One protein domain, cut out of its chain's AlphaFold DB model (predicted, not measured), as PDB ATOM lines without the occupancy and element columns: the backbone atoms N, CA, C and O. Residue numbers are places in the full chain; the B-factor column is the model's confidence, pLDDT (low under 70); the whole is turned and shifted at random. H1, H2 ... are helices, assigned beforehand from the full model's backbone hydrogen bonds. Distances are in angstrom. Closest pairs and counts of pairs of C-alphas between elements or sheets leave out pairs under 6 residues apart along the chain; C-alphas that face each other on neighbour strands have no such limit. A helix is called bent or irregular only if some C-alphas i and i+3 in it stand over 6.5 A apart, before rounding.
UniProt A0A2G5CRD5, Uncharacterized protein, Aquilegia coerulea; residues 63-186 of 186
ATOM      1  N   LEU A  63     119.158 132.379 140.990       90.56
ATOM      2  CA  LEU A  63     120.192 131.446 141.421       90.56
ATOM      3  C   LEU A  63     121.442 131.639 140.555       90.56
ATOM      4  O   LEU A  63     121.366 131.589 139.327       90.56
ATOM      5  N   ASP A  64     122.591 131.840 141.190       91.69
ATOM      6  CA  ASP A  64     123.886 131.925 140.521       91.69
ATOM      7  C   ASP A  64     124.924 131.001 141.173       91.69
ATOM      8  O   ASP A  64     124.709 130.419 142.242       91.69
ATOM      9  N   SER A  65     126.075 130.862 140.512       93.31
ATOM     10  CA  SER A  65     127.145 129.962 140.949       93.31
ATOM     11  C   SER A  65     127.733 130.362 142.302       93.31
ATOM     12  O   SER A  65     128.196 129.496 143.042       93.31
ATOM     13  N   SER A  66     127.720 131.654 142.645       92.56
ATOM     14  CA  SER A  66     128.244 132.136 143.922       92.56
ATOM     15  C   SER A  66     127.342 131.713 145.079       92.56
ATOM     16  O   SER A  66     127.835 131.193 146.081       92.56
ATOM     17  N   ILE A  67     126.026 131.874 144.922       92.31
ATOM     18  CA  ILE A  67     125.032 131.435 145.905       92.31
ATOM     19  C   ILE A  67     125.153 129.929 146.128       92.31
ATOM     20  O   ILE A  67     125.256 129.491 147.276       92.31
ATOM     21  N   VAL A  68     125.200 129.150 145.041       95.06
ATOM     22  CA  VAL A  68     125.357 127.696 145.128       95.06
ATOM     23  C   VAL A  68     126.636 127.349 145.884       95.06
ATOM     24  O   VAL A  68     126.568 126.623 146.871       95.06
ATOM     25  N   GLU A  69     127.781 127.925 145.509       94.94
ATOM     26  CA  GLU A  69     129.056 127.661 146.182       94.94
ATOM     27  C   GLU A  69     129.005 127.935 147.692       94.94
ATOM     28  O   GLU A  69     129.484 127.117 148.483       94.94
ATOM     29  N   ILE A  70     128.440 129.072 148.106       93.69
ATOM     30  CA  ILE A  70     128.363 129.433 149.525       93.69
ATOM     31  C   ILE A  70     127.482 128.435 150.284       93.69
ATOM     32  O   ILE A  70     127.852 128.008 151.378       93.69
ATOM     33  N   ILE A  71     126.351 128.027 149.706       94.06
ATOM     34  CA  ILE A  71     125.446 127.055 150.327       94.06
ATOM     35  C   ILE A  71     126.123 125.690 150.457       94.06
ATOM     36  O   ILE A  71     126.095 125.116 151.544       94.06
ATOM     37  N   LEU A  72     126.804 125.196 149.415       95.00
ATOM     38  CA  LEU A  72     127.519 123.917 149.498       95.00
ATOM     39  C   LEU A  72     128.601 123.944 150.584       95.00
ATOM     40  O   LEU A  72     128.724 122.989 151.350       95.00
ATOM     41  N   LYS A  73     129.349 125.052 150.702       93.88
ATOM     42  CA  LYS A  73     130.334 125.233 151.780       93.88
ATOM     43  C   LYS A  73     129.675 125.189 153.160       93.88
ATOM     44  O   LYS A  73     130.183 124.512 154.048       93.88
ATOM     45  N   ARG A  74     128.528 125.857 153.343       92.81
ATOM     46  CA  ARG A  74     127.772 125.803 154.607       92.81
ATOM     47  C   ARG A  74     127.264 124.387 154.909       92.81
ATOM     48  O   ARG A  74     127.366 123.952 156.053       92.81
ATOM     49  N   CYS A  75     126.762 123.649 153.916       90.88
ATOM     50  CA  CYS A  75     126.332 122.255 154.089       90.88
ATOM     51  C   CYS A  75     127.498 121.334 154.478       90.88
ATOM     52  O   CYS A  75     127.333 120.482 155.347       90.88
ATOM     53  N   SER A  76     128.674 121.539 153.875       90.25
ATOM     54  CA  SER A  76     129.898 120.792 154.190       90.25
ATOM     55  C   SER A  76     130.336 121.012 155.646       90.25
ATOM     56  O   SER A  76     130.541 120.046 156.378       90.25
ATOM     57  N   ILE A  77     130.355 122.266 156.121       86.31
ATOM     58  CA  ILE A  77     130.706 122.608 157.516       86.31
ATOM     59  C   ILE A  77     129.728 121.981 158.520       86.31
ATOM     60  O   ILE A  77     130.146 121.452 159.545       86.31
ATOM     61  N   ASN A  78     128.430 121.989 158.209       82.00
ATOM     62  CA  ASN A  78     127.396 121.397 159.064       82.00
ATOM     63  C   ASN A  78     127.286 119.867 158.923       82.00
ATOM     64  O   ASN A  78     126.328 119.280 159.419       82.00
ATOM     65  N   ARG A  79     128.241 119.216 158.237       78.31
ATOM     66  CA  ARG A  79     128.290 117.761 157.992       78.31
ATOM     67  C   ARG A  79     127.005 117.184 157.382       78.31
ATOM     68  O   ARG A  79     126.703 116.009 157.563       78.31
ATOM     69  N   SER A  80     126.271 117.993 156.620       83.31
ATOM     70  CA  SER A  80     125.015 117.598 155.978       83.31
ATOM     71  C   SER A  80     125.231 117.407 154.476       83.31
ATOM     72  O   SER A  80     124.755 118.184 153.643       83.31
ATOM     73  N   SER A  81     126.015 116.381 154.123       87.38
ATOM     74  CA  SER A  81     126.323 116.043 152.726       87.38
ATOM     75  C   SER A  81     125.063 115.703 151.933       87.38
ATOM     76  O   SER A  81     124.919 116.161 150.803       87.38
ATOM     77  N   LEU A  82     124.114 114.992 152.549       90.12
ATOM     78  CA  LEU A  82     122.833 114.635 151.939       90.12
ATOM     79  C   LEU A  82     122.032 115.880 151.530       90.12
ATOM     80  O   LEU A  82     121.616 116.005 150.378       90.12
ATOM     81  N   LEU A  83     121.873 116.841 152.445       90.12
ATOM     82  CA  LEU A  83     121.158 118.091 152.179       90.12
ATOM     83  C   LEU A  83     121.884 118.945 151.133       90.12
ATOM     84  O   LEU A  83     121.251 119.507 150.239       90.12
ATOM     85  N   GLY A  84     123.215 119.010 151.218       93.88
ATOM     86  CA  GLY A  84     124.050 119.717 150.251       93.88
ATOM     87  C   GLY A  84     123.925 119.149 148.836       93.88
ATOM     88  O   GLY A  84     123.736 119.908 147.886       93.88
ATOM     89  N   LEU A  85     123.954 117.822 148.695       95.38
ATOM     90  CA  LEU A  85     123.748 117.134 147.419       95.38
ATOM     91  C   LEU A  85     122.327 117.306 146.898       95.38
ATOM     92  O   LEU A  85     122.126 117.508 145.702       95.38
ATOM     93  N   ARG A  86     121.332 117.286 147.784       93.69
ATOM     94  CA  ARG A  86     119.940 117.509 147.406       93.69
ATOM     95  C   ARG A  86     119.724 118.918 146.856       93.69
ATOM     96  O   ARG A  86     119.155 119.070 145.775       93.69
ATOM     97  N   PHE A  87     120.267 119.928 147.535       94.69
ATOM     98  CA  PHE A  87     120.290 121.303 147.041       94.69
ATOM     99  C   PHE A  87     121.053 121.417 145.713       94.69
ATOM    100  O   PHE A  87     120.580 122.069 144.785       94.69
ATOM    101  N   PHE A  88     122.205 120.753 145.588       97.06
ATOM    102  CA  PHE A  88     122.992 120.733 144.355       97.06
ATOM    103  C   PHE A  88     122.202 120.166 143.171       97.06
ATOM    104  O   PHE A  88     122.203 120.750 142.086       97.06
ATOM    105  N   ILE A  89     121.503 119.050 143.380       96.38
ATOM    106  CA  ILE A  89     120.621 118.448 142.380       96.38
ATOM    107  C   ILE A  89     119.535 119.446 141.988       96.38
ATOM    108  O   ILE A  89     119.428 119.773 140.809       96.38
ATOM    109  N   TRP A  90     118.791 119.986 142.957       95.06
ATOM    110  CA  TRP A  90     117.734 120.967 142.702       95.06
ATOM    111  C   TRP A  90     118.239 122.181 141.912       95.06
ATOM    112  O   TRP A  90     117.600 122.586 140.938       95.06
ATOM    113  N   ALA A  91     119.405 122.721 142.280       95.56
ATOM    114  CA  ALA A  91     120.036 123.836 141.585       95.56
ATOM    115  C   ALA A  91     120.272 123.493 140.108       95.56
ATOM    116  O   ALA A  91     119.871 124.244 139.225       95.56
ATOM    117  N   GLY A  92     120.836 122.314 139.826       95.44
ATOM    118  CA  GLY A  92     121.105 121.847 138.462       95.44
ATOM    119  C   GLY A  92     119.858 121.601 137.605       95.44
ATOM    120  O   GLY A  92     119.977 121.483 136.384       95.44
ATOM    121  N   LEU A  93     118.671 121.535 138.218       94.12
ATOM    122  CA  LEU A  93     117.389 121.371 137.529       94.12
ATOM    123  C   LEU A  93     116.718 122.702 137.163       94.12
ATOM    124  O   LEU A  93     115.760 122.689 136.386       94.12
ATOM    125  N   GLN A  94     117.196 123.833 137.692       93.25
ATOM    126  CA  GLN A  94     116.577 125.134 137.443       93.25
ATOM    127  C   GLN A  94     116.735 125.558 135.978       93.25
ATOM    128  O   GLN A  94     117.811 125.386 135.405       93.25
ATOM    129  N   PRO A  95     115.702 126.141 135.343       90.12
ATOM    130  CA  PRO A  95     115.748 126.496 133.925       90.12
ATOM    131  C   PRO A  95     116.870 127.492 133.605       90.12
ATOM    132  O   PRO A  95     117.597 127.264 132.636       90.12
ATOM    133  N   ASP A  96     117.085 128.483 134.474       90.12
ATOM    134  CA  ASP A  96     118.013 129.607 134.265       90.12
ATOM    135  C   ASP A  96     119.409 129.405 134.875       90.12
ATOM    136  O   ASP A  96     120.221 130.334 134.906       90.12
ATOM    137  N   TYR A  97     119.701 128.202 135.375       93.12
ATOM    138  CA  TYR A  97     120.984 127.879 135.990       93.12
ATOM    139  C   TYR A  97     121.500 126.512 135.527       93.12
ATOM    140  O   TYR A  97     120.748 125.554 135.341       93.12
ATOM    141  N   ARG A  98     122.814 126.412 135.318       93.00
ATOM    142  CA  ARG A  98     123.514 125.167 134.979       93.00
ATOM    143  C   ARG A  98     124.827 125.118 135.741       93.00
ATOM    144  O   ARG A  98     125.537 126.118 135.822       93.00
ATOM    145  N   HIS A  99     125.166 123.944 136.262       96.44
ATOM    146  CA  HIS A  99     126.464 123.736 136.896       96.44
ATOM    147  C   HIS A  99     127.585 123.769 135.860       96.44
ATOM    148  O   HIS A  99     127.477 123.172 134.791       96.44
ATOM    149  N   THR A 100     128.679 124.441 136.203       95.69
ATOM    150  CA  THR A 100     129.938 124.365 135.455       95.69
ATOM    151  C   THR A 100     130.744 123.147 135.907       95.69
ATOM    152  O   THR A 100     130.539 122.640 137.011       95.69
ATOM    153  N   SER A 101     131.723 122.705 135.114       93.81
ATOM    154  CA  SER A 101     132.641 121.623 135.522       93.81
ATOM    155  C   SER A 101     133.359 121.939 136.842       93.81
ATOM    156  O   SER A 101     133.485 121.080 137.708       93.81
ATOM    157  N   CYS A 102     133.742 123.204 137.058       95.69
ATOM    158  CA  CYS A 102     134.330 123.656 138.324       95.69
ATOM    159  C   CYS A 102     133.386 123.429 139.520       95.69
ATOM    160  O   CYS A 102     133.832 123.063 140.608       95.69
ATOM    161  N   MET A 103     132.080 123.619 139.317       97.56
ATOM    162  CA  MET A 103     131.071 123.428 140.354       97.56
ATOM    163  C   MET A 103     130.887 121.945 140.708       97.56
ATOM    164  O   MET A 103     130.821 121.616 141.891       97.56
ATOM    165  N   PHE A 104     130.903 121.043 139.716       97.44
ATOM    166  CA  PHE A 104     130.943 119.595 139.963       97.44
ATOM    167  C   PHE A 104     132.200 119.193 140.742       97.44
ATOM    168  O   PHE A 104     132.086 118.541 141.777       97.44
ATOM    169  N   ASN A 105     133.385 119.660 140.322       96.75
ATOM    170  CA  ASN A 105     134.643 119.361 141.013       96.75
ATOM    171  C   ASN A 105     134.600 119.793 142.486       96.75
ATOM    172  O   ASN A 105     135.025 119.067 143.387       96.75
ATOM    173  N   LYS A 106     134.050 120.987 142.733       97.38
ATOM    174  CA  LYS A 106     133.906 121.549 144.074       97.38
ATOM    175  C   LYS A 106     132.913 120.755 144.921       97.38
ATOM    176  O   LYS A 106     133.223 120.480 146.075       97.38
ATOM    177  N   ALA A 107     131.774 120.345 144.363       97.62
ATOM    178  CA  ALA A 107     130.813 119.491 145.060       97.62
ATOM    179  C   ALA A 107     131.425 118.129 145.432       97.62
ATOM    180  O   ALA A 107     131.311 117.714 146.584       97.62
ATOM    181  N   CYS A 108     132.150 117.488 144.506       96.94
ATOM    182  CA  CYS A 108     132.840 116.225 144.775       96.94
ATOM    183  C   CYS A 108     133.835 116.342 145.936       96.94
ATOM    184  O   CYS A 108     133.873 115.466 146.796       96.94
ATOM    185  N   LYS A 109     134.598 117.443 145.998       96.62
ATOM    186  CA  LYS A 109     135.538 117.724 147.096       96.62
ATOM    187  C   LYS A 109     134.833 118.024 148.420       96.62
ATOM    188  O   LYS A 109     135.224 117.483 149.445       96.62
ATOM    189  N   LEU A 110     133.808 118.879 148.412       96.50
ATOM    190  CA  LEU A 110     133.115 119.325 149.630       96.50
ATOM    191  C   LEU A 110     132.344 118.209 150.341       96.50
ATOM    192  O   LEU A 110     132.171 118.278 151.559       96.50
ATOM    193  N   PHE A 111     131.862 117.221 149.586       95.62
ATOM    194  CA  PHE A 111     131.086 116.097 150.110       95.62
ATOM    195  C   PHE A 111     131.834 114.765 150.050       95.62
ATOM    196  O   PHE A 111     131.219 113.726 150.267       95.62
ATOM    197  N   GLU A 112     133.145 114.802 149.780       95.19
ATOM    198  CA  GLU A 112     134.026 113.626 149.795       95.19
ATOM    199  C   GLU A 112     133.499 112.482 148.913       95.19
ATOM    200  O   GLU A 112     133.588 111.309 149.267       95.19
ATOM    201  N   ILE A 113     132.926 112.816 147.753       95.62
ATOM    202  CA  ILE A 113     132.210 111.859 146.893       95.62
ATOM    203  C   ILE A 113     133.114 110.712 146.445       95.62
ATOM    204  O   ILE A 113     132.672 109.574 146.378       95.62
ATOM    205  N   HIS A 114     134.396 110.990 146.206       93.31
ATOM    206  CA  HIS A 114     135.374 109.956 145.878       93.31
ATOM    207  C   HIS A 114     135.591 108.967 147.039       93.31
ATOM    208  O   HIS A 114     135.833 107.789 146.806       93.31
ATOM    209  N   GLN A 115     135.558 109.422 148.295       94.06
ATOM    210  CA  GLN A 115     135.754 108.553 149.466       94.06
ATOM    211  C   GLN A 115     134.448 107.887 149.912       94.06
ATOM    212  O   GLN A 115     134.477 106.830 150.538       94.06
ATOM    213  N   LYS A 116     133.311 108.528 149.631       94.44
ATOM    214  CA  LYS A 116     131.972 108.116 150.060       94.44
ATOM    215  C   LYS A 116     131.002 108.090 148.872       94.44
ATOM    216  O   LYS A 116     130.001 108.818 148.883       94.44
ATOM    217  N   PRO A 117     131.267 107.269 147.844       94.12
ATOM    218  CA  PRO A 117     130.464 107.233 146.623       94.12
ATOM    219  C   PRO A 117     128.994 106.849 146.870       94.12
ATOM    220  O   PRO A 117     128.097 107.299 146.152       94.12
ATOM    221  N   GLN A 118     128.719 106.107 147.949       94.12
ATOM    222  CA  GLN A 118     127.374 105.734 148.394       94.12
ATOM    223  C   GLN A 118     126.451 106.936 148.629       94.12
ATOM    224  O   GLN A 118     125.256 106.830 148.372       94.12
ATOM    225  N   THR A 119     126.997 108.105 148.983       94.00
ATOM    226  CA  THR A 119     126.210 109.327 149.235       94.00
ATOM    227  C   THR A 119     125.362 109.762 148.036       94.00
ATOM    228  O   THR A 119     124.303 110.368 148.211       94.00
ATOM    229  N   ILE A 120     125.782 109.422 146.811       95.44
ATOM    230  CA  ILE A 120     124.995 109.665 145.597       95.44
ATOM    231  C   ILE A 120     123.763 108.751 145.545       95.44
ATOM    232  O   ILE A 120     122.680 109.187 145.159       95.44
ATOM    233  N   SER A 121     123.908 107.483 145.932       94.25
ATOM    234  CA  SER A 121     122.761 106.575 146.026       94.25
ATOM    235  C   SER A 121     121.845 106.977 147.181       94.25
ATOM    236  O   SER A 121     120.631 107.009 146.996       94.25
ATOM    237  N   ASP A 122     122.418 107.374 148.320       94.44
ATOM    238  CA  ASP A 122     121.672 107.798 149.508       94.44
ATOM    239  C   ASP A 122     120.767 109.000 149.207       94.44
ATOM    240  O   ASP A 122     119.610 109.032 149.627       94.44
ATOM    241  N   VAL A 123     121.247 109.981 148.427       94.94
ATOM    242  CA  VAL A 123     120.405 111.125 148.052       94.94
ATOM    243  C   VAL A 123     119.250 110.708 147.147       94.94
ATOM    244  O   VAL A 123     118.132 111.167 147.365       94.94
ATOM    245  N   LEU A 124     119.454 109.806 146.183       94.62
ATOM    246  CA  LEU A 124     118.367 109.310 145.329       94.62
ATOM    247  C   LEU A 124     117.344 108.490 146.119       94.62
ATOM    248  O   LEU A 124     116.143 108.637 145.896       94.62
ATOM    249  N   GLU A 125     117.807 107.676 147.064       93.19
ATOM    250  CA  GLU A 125     116.920 106.924 147.945       93.19
ATOM    251  C   GLU A 125     116.131 107.867 148.860       93.19
ATOM    252  O   GLU A 125     114.936 107.671 149.047       93.19
ATOM    253  N   SER A 126     116.728 108.973 149.320       91.81
ATOM    254  CA  SER A 126     115.990 109.999 150.072       91.81
ATOM    255  C   SER A 126     114.819 110.591 149.272       91.81
ATOM    256  O   SER A 126     113.730 110.773 149.818       91.81
ATOM    257  N   TYR A 127     114.984 110.807 147.957       91.69
ATOM    258  CA  TYR A 127     113.878 111.224 147.086       91.69
ATOM    259  C   TYR A 127     112.789 110.143 147.021       91.69
ATOM    260  O   TYR A 127     111.608 110.467 147.128       91.69
ATOM    261  N   ARG A 128     113.170 108.865 146.882       89.94
ATOM    262  CA  ARG A 128     112.228 107.736 146.836       89.94
ATOM    263  C   ARG A 128     111.432 107.607 148.137       89.94
ATOM    264  O   ARG A 128     110.207 107.560 148.086       89.94
ATOM    265  N   MET A 129     112.109 107.641 149.283       89.94
ATOM    266  CA  MET A 129     111.501 107.541 150.615       89.94
ATOM    267  C   MET A 129     110.518 108.682 150.908       89.94
ATOM    268  O   MET A 129     109.524 108.493 151.605       89.94
ATOM    269  N   GLU A 130     110.754 109.864 150.341       88.06
ATOM    270  CA  GLU A 130     109.846 111.010 150.442       88.06
ATOM    271  C   GLU A 130     108.778 111.069 149.332       88.06
ATOM    272  O   GLU A 130     108.085 112.086 149.192       88.06
ATOM    273  N   ASN A 131     108.642 110.009 148.525       87.19
ATOM    274  CA  ASN A 131     107.756 109.949 147.359       87.19
ATOM    275  C   ASN A 131     107.941 111.153 146.416       87.19
ATOM    276  O   ASN A 131     106.984 111.762 145.923       87.19
ATOM    277  N   ARG A 132     109.197 111.546 146.192       88.88
ATOM    278  CA  ARG A 132     109.582 112.620 145.278       88.88
ATOM    279  C   ARG A 132     109.983 112.035 143.932       88.88
ATOM    280  O   ARG A 132     110.695 111.039 143.844       88.88
ATOM    281  N   LEU A 133     109.548 112.702 142.867       86.88
ATOM    282  CA  LEU A 133     109.852 112.285 141.504       86.88
ATOM    283  C   LEU A 133     111.336 112.506 141.191       86.88
ATOM    284  O   LEU A 133     111.828 113.633 141.207       86.88
ATOM    285  N   VAL A 134     112.018 111.421 140.841       93.38
ATOM    286  CA  VAL A 134     113.348 111.453 140.231       93.38
ATOM    287  C   VAL A 134     113.162 111.448 138.718       93.38
ATOM    288  O   VAL A 134     112.391 110.658 138.184       93.38
ATOM    289  N   SER A 135     113.844 112.352 138.019       94.31
ATOM    290  CA  SER A 135     113.726 112.494 136.565       94.31
ATOM    291  C   SER A 135     115.017 112.100 135.850       94.31
ATOM    292  O   SER A 135     116.094 112.067 136.444       94.31
ATOM    293  N   VAL A 136     114.950 111.921 134.529       95.56
ATOM    294  CA  VAL A 136     116.142 111.756 133.676       95.56
ATOM    295  C   VAL A 136     117.135 112.916 133.866       95.56
ATOM    296  O   VAL A 136     118.345 112.701 133.881       95.56
ATOM    297  N   LYS A 137     116.656 114.153 134.080       94.69
ATOM    298  CA  LYS A 137     117.527 115.308 134.370       94.69
ATOM    299  C   LYS A 137     118.245 115.160 135.715       94.69
ATOM    300  O   LYS A 137     119.418 115.506 135.804       94.69
ATOM    301  N   THR A 138     117.576 114.603 136.723       96.12
ATOM    302  CA  THR A 138     118.189 114.273 138.018       96.12
ATOM    303  C   THR A 138     119.338 113.288 137.820       96.12
ATOM    304  O   THR A 138     120.450 113.560 138.269       96.12
ATOM    305  N   PHE A 139     119.100 112.213 137.058       96.81
ATOM    306  CA  PHE A 139     120.130 111.234 136.701       96.81
ATOM    307  C   PHE A 139     121.315 111.862 135.963       96.81
ATOM    308  O   PHE A 139     122.459 111.561 136.288       96.81
ATOM    309  N   LYS A 140     121.074 112.796 135.036       96.44
ATOM    310  CA  LYS A 140     122.158 113.538 134.370       96.44
ATOM    311  C   LYS A 140     123.036 114.288 135.375       96.44
ATOM    312  O   LYS A 140     124.255 114.249 135.235       96.44
ATOM    313  N   VAL A 141     122.465 114.946 136.387       97.12
ATOM    314  CA  VAL A 141     123.261 115.666 137.400       97.12
ATOM    315  C   VAL A 141     124.119 114.699 138.219       97.12
ATOM    316  O   VAL A 141     125.321 114.919 138.342       97.12
ATOM    317  N   VAL A 142     123.542 113.611 138.735       96.94
ATOM    318  CA  VAL A 142     124.301 112.650 139.559       96.94
ATOM    319  C   VAL A 142     125.342 111.864 138.757       96.94
ATOM    320  O   VAL A 142     126.432 111.625 139.263       96.94
ATOM    321  N   LEU A 143     125.083 111.549 137.484       96.19
ATOM    322  CA  LEU A 143     126.074 110.903 136.618       96.19
ATOM    323  C   LEU A 143     127.260 111.822 136.310       96.19
ATOM    324  O   LEU A 143     128.388 111.346 136.232       96.19
ATOM    325  N   ASN A 144     127.036 113.135 136.184       95.94
ATOM    326  CA  ASN A 144     128.138 114.093 136.069       95.94
ATOM    327  C   ASN A 144     128.961 114.182 137.367       95.94
ATOM    328  O   ASN A 144     130.175 114.337 137.285       95.94
ATOM    329  N   LEU A 145     128.342 114.034 138.548       96.81
ATOM    330  CA  LEU A 145     129.087 113.912 139.811       96.81
ATOM    331  C   LEU A 145     129.951 112.644 139.831       96.81
ATOM    332  O   LEU A 145     131.136 112.738 140.139       96.81
ATOM    333  N   CYS A 146     129.394 111.483 139.459       95.62
ATOM    334  CA  CYS A 146     130.168 110.241 139.347       95.62
ATOM    335  C   CYS A 146     131.333 110.396 138.366       95.62
ATOM    336  O   CYS A 146     132.458 110.019 138.676       95.62
ATOM    337  N   GLY A 147     131.071 110.991 137.202       94.00
ATOM    338  CA  GLY A 147     132.075 111.228 136.178       94.00
ATOM    339  C   GLY A 147     133.221 112.121 136.645       94.00
ATOM    340  O   GLY A 147     134.388 111.777 136.477       94.00
ATOM    341  N   GLU A 148     132.896 113.238 137.295       95.12
ATOM    342  CA  GLU A 148     133.885 114.145 137.880       95.12
ATOM    343  C   GLU A 148     134.681 113.485 139.018       95.12
ATOM    344  O   GLU A 148     135.870 113.750 139.184       95.12
ATOM    345  N   ALA A 149     134.043 112.600 139.789       94.38
ATOM    346  CA  ALA A 149     134.684 111.822 140.847       94.38
ATOM    347  C   ALA A 149     135.422 110.564 140.345       94.38
ATOM    348  O   ALA A 149     136.020 109.871 141.163       94.38
ATOM    349  N   LYS A 150     135.408 110.281 139.031       93.12
ATOM    350  CA  LYS A 150     135.977 109.070 138.401       93.12
ATOM    351  C   LYS A 150     135.394 107.747 138.927       93.12
ATOM    352  O   LYS A 150     136.076 106.730 138.980       93.12
ATOM    353  N   LEU A 151     134.114 107.756 139.282       93.62
ATOM    354  CA  LEU A 151     133.375 106.613 139.822       93.62
ATOM    355  C   LEU A 151     132.609 105.889 138.705       93.62
ATOM    356  O   LEU A 151     131.391 106.036 138.560       93.62
ATOM    357  N   ALA A 152     133.344 105.174 137.848       91.50
ATOM    358  CA  ALA A 152     132.780 104.496 136.679       91.50
ATOM    359  C   ALA A 152     131.774 103.394 137.059       91.50
ATOM    360  O   ALA A 152     130.700 103.306 136.455       91.50
ATOM    361  N   ASP A 153     132.092 102.596 138.078       91.19
ATOM    362  CA  ASP A 153     131.251 101.481 138.515       91.19
ATOM    363  C   ASP A 153     129.949 101.975 139.152       91.19
ATOM    364  O   ASP A 153     128.865 101.479 138.830       91.19
ATOM    365  N   GLU A 154     130.008 103.023 139.975       93.69
ATOM    366  CA  GLU A 154     128.811 103.651 140.526       93.69
ATOM    367  C   GLU A 154     127.962 104.315 139.448       93.69
ATOM    368  O   GLU A 154     126.737 104.181 139.483       93.69
ATOM    369  N   ALA A 155     128.575 104.976 138.460       94.00
ATOM    370  CA  ALA A 155     127.838 105.525 137.326       94.00
ATOM    371  C   ALA A 155     127.060 104.422 136.586       94.00
ATOM    372  O   ALA A 155     125.871 104.584 136.305       94.00
ATOM    373  N   LEU A 156     127.695 103.275 136.328       93.00
ATOM    374  CA  LEU A 156     127.044 102.121 135.705       93.00
ATOM    375  C   LEU A 156     125.923 101.546 136.585       93.00
ATOM    376  O   LEU A 156     124.848 101.204 136.083       93.00
ATOM    377  N   GLY A 157     126.140 101.474 137.899       93.69
ATOM    378  CA  GLY A 157     125.123 101.076 138.869       93.69
ATOM    379  C   GLY A 157     123.890 101.984 138.826       93.69
ATOM    380  O   GLY A 157     122.761 101.494 138.777       93.69
ATOM    381  N   LEU A 158     124.089 103.304 138.762       94.50
ATOM    382  CA  LEU A 158     123.002 104.280 138.651       94.50
ATOM    383  C   LEU A 158     122.225 104.147 137.339       94.50
ATOM    384  O   LEU A 158     120.996 104.216 137.363       94.50
ATOM    385  N   LEU A 159     122.908 103.904 136.213       93.88
ATOM    386  CA  LEU A 159     122.256 103.658 134.921       93.88
ATOM    387  C   LEU A 159     121.294 102.471 134.984       93.88
ATOM    388  O   LEU A 159     120.163 102.564 134.506       93.88
ATOM    389  N   ARG A 160     121.730 101.366 135.598       93.19
ATOM    390  CA  ARG A 160     120.909 100.157 135.763       93.19
ATOM    391  C   ARG A 160     119.713 100.409 136.681       93.19
ATOM    392  O   ARG A 160     118.614  99.949 136.382       93.19
ATOM    393  N   LYS A 161     119.902 101.198 137.742       92.75
ATOM    394  CA  LYS A 161     118.845 101.557 138.699       92.75
ATOM    395  C   LYS A 161     117.798 102.523 138.146       92.75
ATOM    396  O   LYS A 161     116.731 102.625 138.739       92.75
ATOM    397  N   MET A 162     118.033 103.213 137.022       94.69
ATOM    398  CA  MET A 162     117.068 104.183 136.467       94.69
ATOM    399  C   MET A 162     115.654 103.605 136.307       94.69
ATOM    400  O   MET A 162     114.680 104.303 136.598       94.69
ATOM    401  N   GLY A 163     115.545 102.333 135.907       92.81
ATOM    402  CA  GLY A 163     114.261 101.650 135.729       92.81
ATOM    403  C   GLY A 163     113.443 101.542 137.016       92.81
ATOM    404  O   GLY A 163     112.225 101.693 136.976       92.81
ATOM    405  N   GLU A 164     114.101 101.384 138.167       93.00
ATOM    406  CA  GLU A 164     113.441 101.357 139.478       93.00
ATOM    407  C   GLU A 164     112.829 102.715 139.857       93.00
ATOM    408  O   GLU A 164     111.891 102.785 140.642       93.00
ATOM    409  N   PHE A 165     113.348 103.804 139.284       91.75
ATOM    410  CA  PHE A 165     112.807 105.157 139.432       91.75
ATOM    411  C   PHE A 165     111.835 105.525 138.297       91.75
ATOM    412  O   PHE A 165     111.526 106.701 138.106       91.75
ATOM    413  N   GLY A 166     111.392 104.550 137.492       92.31
ATOM    414  CA  GLY A 166     110.511 104.783 136.343       92.31
ATOM    415  C   GLY A 166     111.167 105.575 135.205       92.31
ATOM    416  O   GLY A 166     110.476 106.094 134.330       92.31
ATOM    417  N   CYS A 167     112.496 105.686 135.204       94.50
ATOM    418  CA  CYS A 167     113.266 106.408 134.198       94.50
ATOM    419  C   CYS A 167     113.955 105.434 133.235       94.50
ATOM    420  O   CYS A 167     114.370 104.341 133.611       94.50
ATOM    421  N   ARG A 168     114.146 105.856 131.982       91.88
ATOM    422  CA  ARG A 168     114.976 105.130 131.010       91.88
ATOM    423  C   ARG A 168     116.185 105.983 130.619       91.88
ATOM    424  O   ARG A 168     116.006 107.188 130.424       91.88
ATOM    425  N   PRO A 169     117.392 105.398 130.523       90.81
ATOM    426  CA  PRO A 169     118.548 106.097 129.977       90.81
ATOM    427  C   PRO A 169     118.260 106.611 128.561       90.81
ATOM    428  O   PRO A 169     117.727 105.873 127.731       90.81
ATOM    429  N   ASP A 170     118.616 107.866 128.287       91.69
ATOM    430  CA  ASP A 170     118.593 108.444 126.942       91.69
ATOM    431  C   ASP A 170     120.006 108.481 126.332       91.69
ATOM    432  O   ASP A 170     121.007 108.216 127.003       91.69
ATOM    433  N   THR A 171     120.108 108.831 125.049       92.38
ATOM    434  CA  THR A 171     121.400 108.936 124.351       92.38
ATOM    435  C   THR A 171     122.361 109.893 125.059       92.38
ATOM    436  O   THR A 171     123.557 109.629 125.136       92.38
ATOM    437  N   THR A 172     121.857 110.994 125.630       91.44
ATOM    438  CA  THR A 172     122.696 111.952 126.362       91.44
ATOM    439  C   THR A 172     123.321 111.318 127.602       91.44
ATOM    440  O   THR A 172     124.489 111.558 127.886       91.44
ATOM    441  N   ILE A 173     122.560 110.512 128.338       91.69
ATOM    442  CA  ILE A 173     123.038 109.791 129.515       91.69
ATOM    443  C   ILE A 173     124.145 108.795 129.147       91.69
ATOM    444  O   ILE A 173     125.180 108.770 129.815       91.69
ATOM    445  N   PHE A 174     123.978 108.031 128.064       90.81
ATOM    446  CA  PHE A 174     125.032 107.130 127.588       90.81
ATOM    447  C   PHE A 174     126.286 107.892 127.149       90.81
ATOM    448  O   PHE A 174     127.393 107.486 127.492       90.81
ATOM    449  N   ASN A 175     126.129 109.032 126.472       92.00
ATOM    450  CA  ASN A 175     127.259 109.875 126.077       92.00
ATOM    451  C   ASN A 175     128.036 110.408 127.290       92.00
ATOM    452  O   ASN A 175     129.264 110.408 127.267       92.00
ATOM    453  N   ILE A 176     127.336 110.824 128.355       88.88
ATOM    454  CA  ILE A 176     127.963 111.235 129.623       88.88
ATOM    455  C   ILE A 176     128.799 110.081 130.184       88.88
ATOM    456  O   ILE A 176     129.973 110.270 130.493       88.88
ATOM    457  N   TYR A 177     128.215 108.884 130.277       90.31
ATOM    458  CA  TYR A 177     128.914 107.709 130.792       90.31
ATOM    459  C   TYR A 177     130.170 107.379 129.974       90.31
ATOM    460  O   TYR A 177     131.252 107.281 130.546       90.31
ATOM    461  N   ILE A 178     130.054 107.283 128.645       90.44
ATOM    462  CA  ILE A 178     131.178 106.959 127.749       90.44
ATOM    463  C   ILE A 178     132.303 107.993 127.881       90.44
ATOM    464  O   ILE A 178     133.464 107.614 128.017       90.44
ATOM    465  N   PHE A 179     131.965 109.288 127.893       88.50
ATOM    466  CA  PHE A 179     132.939 110.378 128.011       88.50
ATOM    467  C   PHE A 179     133.774 110.301 129.296       88.50
ATOM    468  O   PHE A 179     134.984 110.535 129.275       88.50
ATOM    469  N   PHE A 180     133.142 109.996 130.429       87.00
ATOM    470  CA  PHE A 180     133.857 109.886 131.699       87.00
ATOM    471  C   PHE A 180     134.576 108.545 131.855       87.00
ATOM    472  O   PHE A 180     135.687 108.507 132.391       87.00
ATOM    473  N   TYR A 181     133.991 107.463 131.341       85.12
ATOM    474  CA  TYR A 181     134.609 106.142 131.335       85.12
ATOM    475  C   TYR A 181     135.921 106.139 130.542       85.12
ATOM    476  O   TYR A 181     136.930 105.626 131.024       85.12
ATOM    477  N   SER A 182     135.951 106.780 129.368       86.00
ATOM    478  CA  SER A 182     137.171 106.880 128.558       86.00
ATOM    479  C   SER A 182     138.261 107.716 129.232       86.00
ATOM    480  O   SER A 182     139.438 107.444 129.047       86.00
ATOM    481  N   LYS A 183     137.890 108.726 130.028       77.00
ATOM    482  CA  LYS A 183     138.841 109.571 130.774       77.00
ATOM    483  C   LYS A 183     139.403 108.929 132.039       77.00
ATOM    484  O   LYS A 183     140.392 109.424 132.568       77.00
ATOM    485  N   SER A 184     138.737 107.906 132.565       72.69
ATOM    486  CA  SER A 184     139.133 107.249 133.816       72.69
ATOM    487  C   SER A 184     140.034 106.029 133.581       72.69
ATOM    488  O   SER A 184     140.655 105.564 134.528       72.69
ATOM    489  N   ASN A 185     140.119 105.541 132.337       61.75
ATOM    490  CA  ASN A 185     140.879 104.350 131.929       61.75
ATOM    491  C   ASN A 185     142.110 104.668 131.048       61.75
ATOM    492  O   ASN A 185     142.592 103.795 130.328       61.75
ATOM    493  N   ILE A 186     142.596 105.913 131.084       51.72
ATOM    494  CA  ILE A 186     143.850 106.381 130.463       51.72
ATOM    495  C   ILE A 186     144.676 107.038 131.565       51.72
ATOM    496  O   ILE A 186     145.897 106.782 131.612       51.72
TER     497      ILE A 186
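This is residues 63 to 186 of the 186 residues of an uncharacterized protein of Aquilegia coerulea (UniProt A0A2G5CRD5). Two small three-helix bundles are stacked crosswise: H1, H2 and H3 make one, H5, H6 and H7 the other, and H5 crosses H2 and H3 where the bundles meet. H4 runs nearly parallel to H5 and H6, set off to one side of them, and its residues 119 to 123 pack across residues 81 to 86 of H2. The printed part has 124 residues, with seven named helices, H1 to H7 in chain order, and no named strand; the class is all helix. The whole is compact, with a radius of gyration of the C-alphas of 13.6 A, and rounded, spanning 38 by 33 by 29 A.

The longest helices, 14 residues each, are H6, residues 152 to 165, and H7, residues 171 to 184; both measure 20.2 A from first to last C-alpha. H6 begins at C-alpha 152 (132.780, 104.496, 136.679) and is only just irregular, C-alphas 160 and 163 being 6.8 A apart. H7 ends at C-alpha 184 (139.133, 107.249, 133.816). H5, residues 136 to 148, is 18.4 A long, and H4, residues 118 to 129, is 16.1 A. H3, residues 101 to 110, is 14.3 A, H2, residues 81 to 93, is 18.4 A, and H1, residues 65 to 77, is 18.5 A, beginning at C-alpha 65 (127.145, 129.962, 140.949).

H5, H6 and H7 form an up-and-down bundle, each running against the one before. The hairpin of H6 and H7 touches closest at the C-alphas of Ala 152 and Tyr 181, 5.9 A, H6 with residues 152 to 156 alone. H5, the hub, touches H7 at Gly 147 and Phe 180, C-alphas 5.0 A apart, at a shallow tilt of 8 degrees, the same way. H5 and H6, a hairpin, touch at Cys 146 and Ala 155, C-alphas 5.6 A apart. H5, with residues 144 to 148 alone, touches H3 about perpendicular at 74 degrees, the closest C-alphas being Phe 104 and Leu 145, 6.0 A. H2 touches H5 at a steep tilt of 59 degrees, and H4 at 72 degrees, only just about perpendicular; the closest C-alphas are Ile 89 and Val 141, 6.3 A, and Leu 82 and Val 123, 5.8 A. H1, H2 and H3 form the other up-and-down bundle; H1 touches H2 in a hairpin, C-alphas of Cys 75 and Gly 84 5.1 A apart. H1 is apart from H4, H5, H6 and H7. Every O i to N i+4 pair is within hydrogen-bond range in H1 to H5, 7 of 10 in H6 and 9 of 10 in H7.

The C-alphas farthest apart, Asn 131 and Ile 186, are 40.0 A apart. The printed part has no cut and no long link. Mean pLDDT of the printed part is 92.1; residues 185 to 186 are under 70.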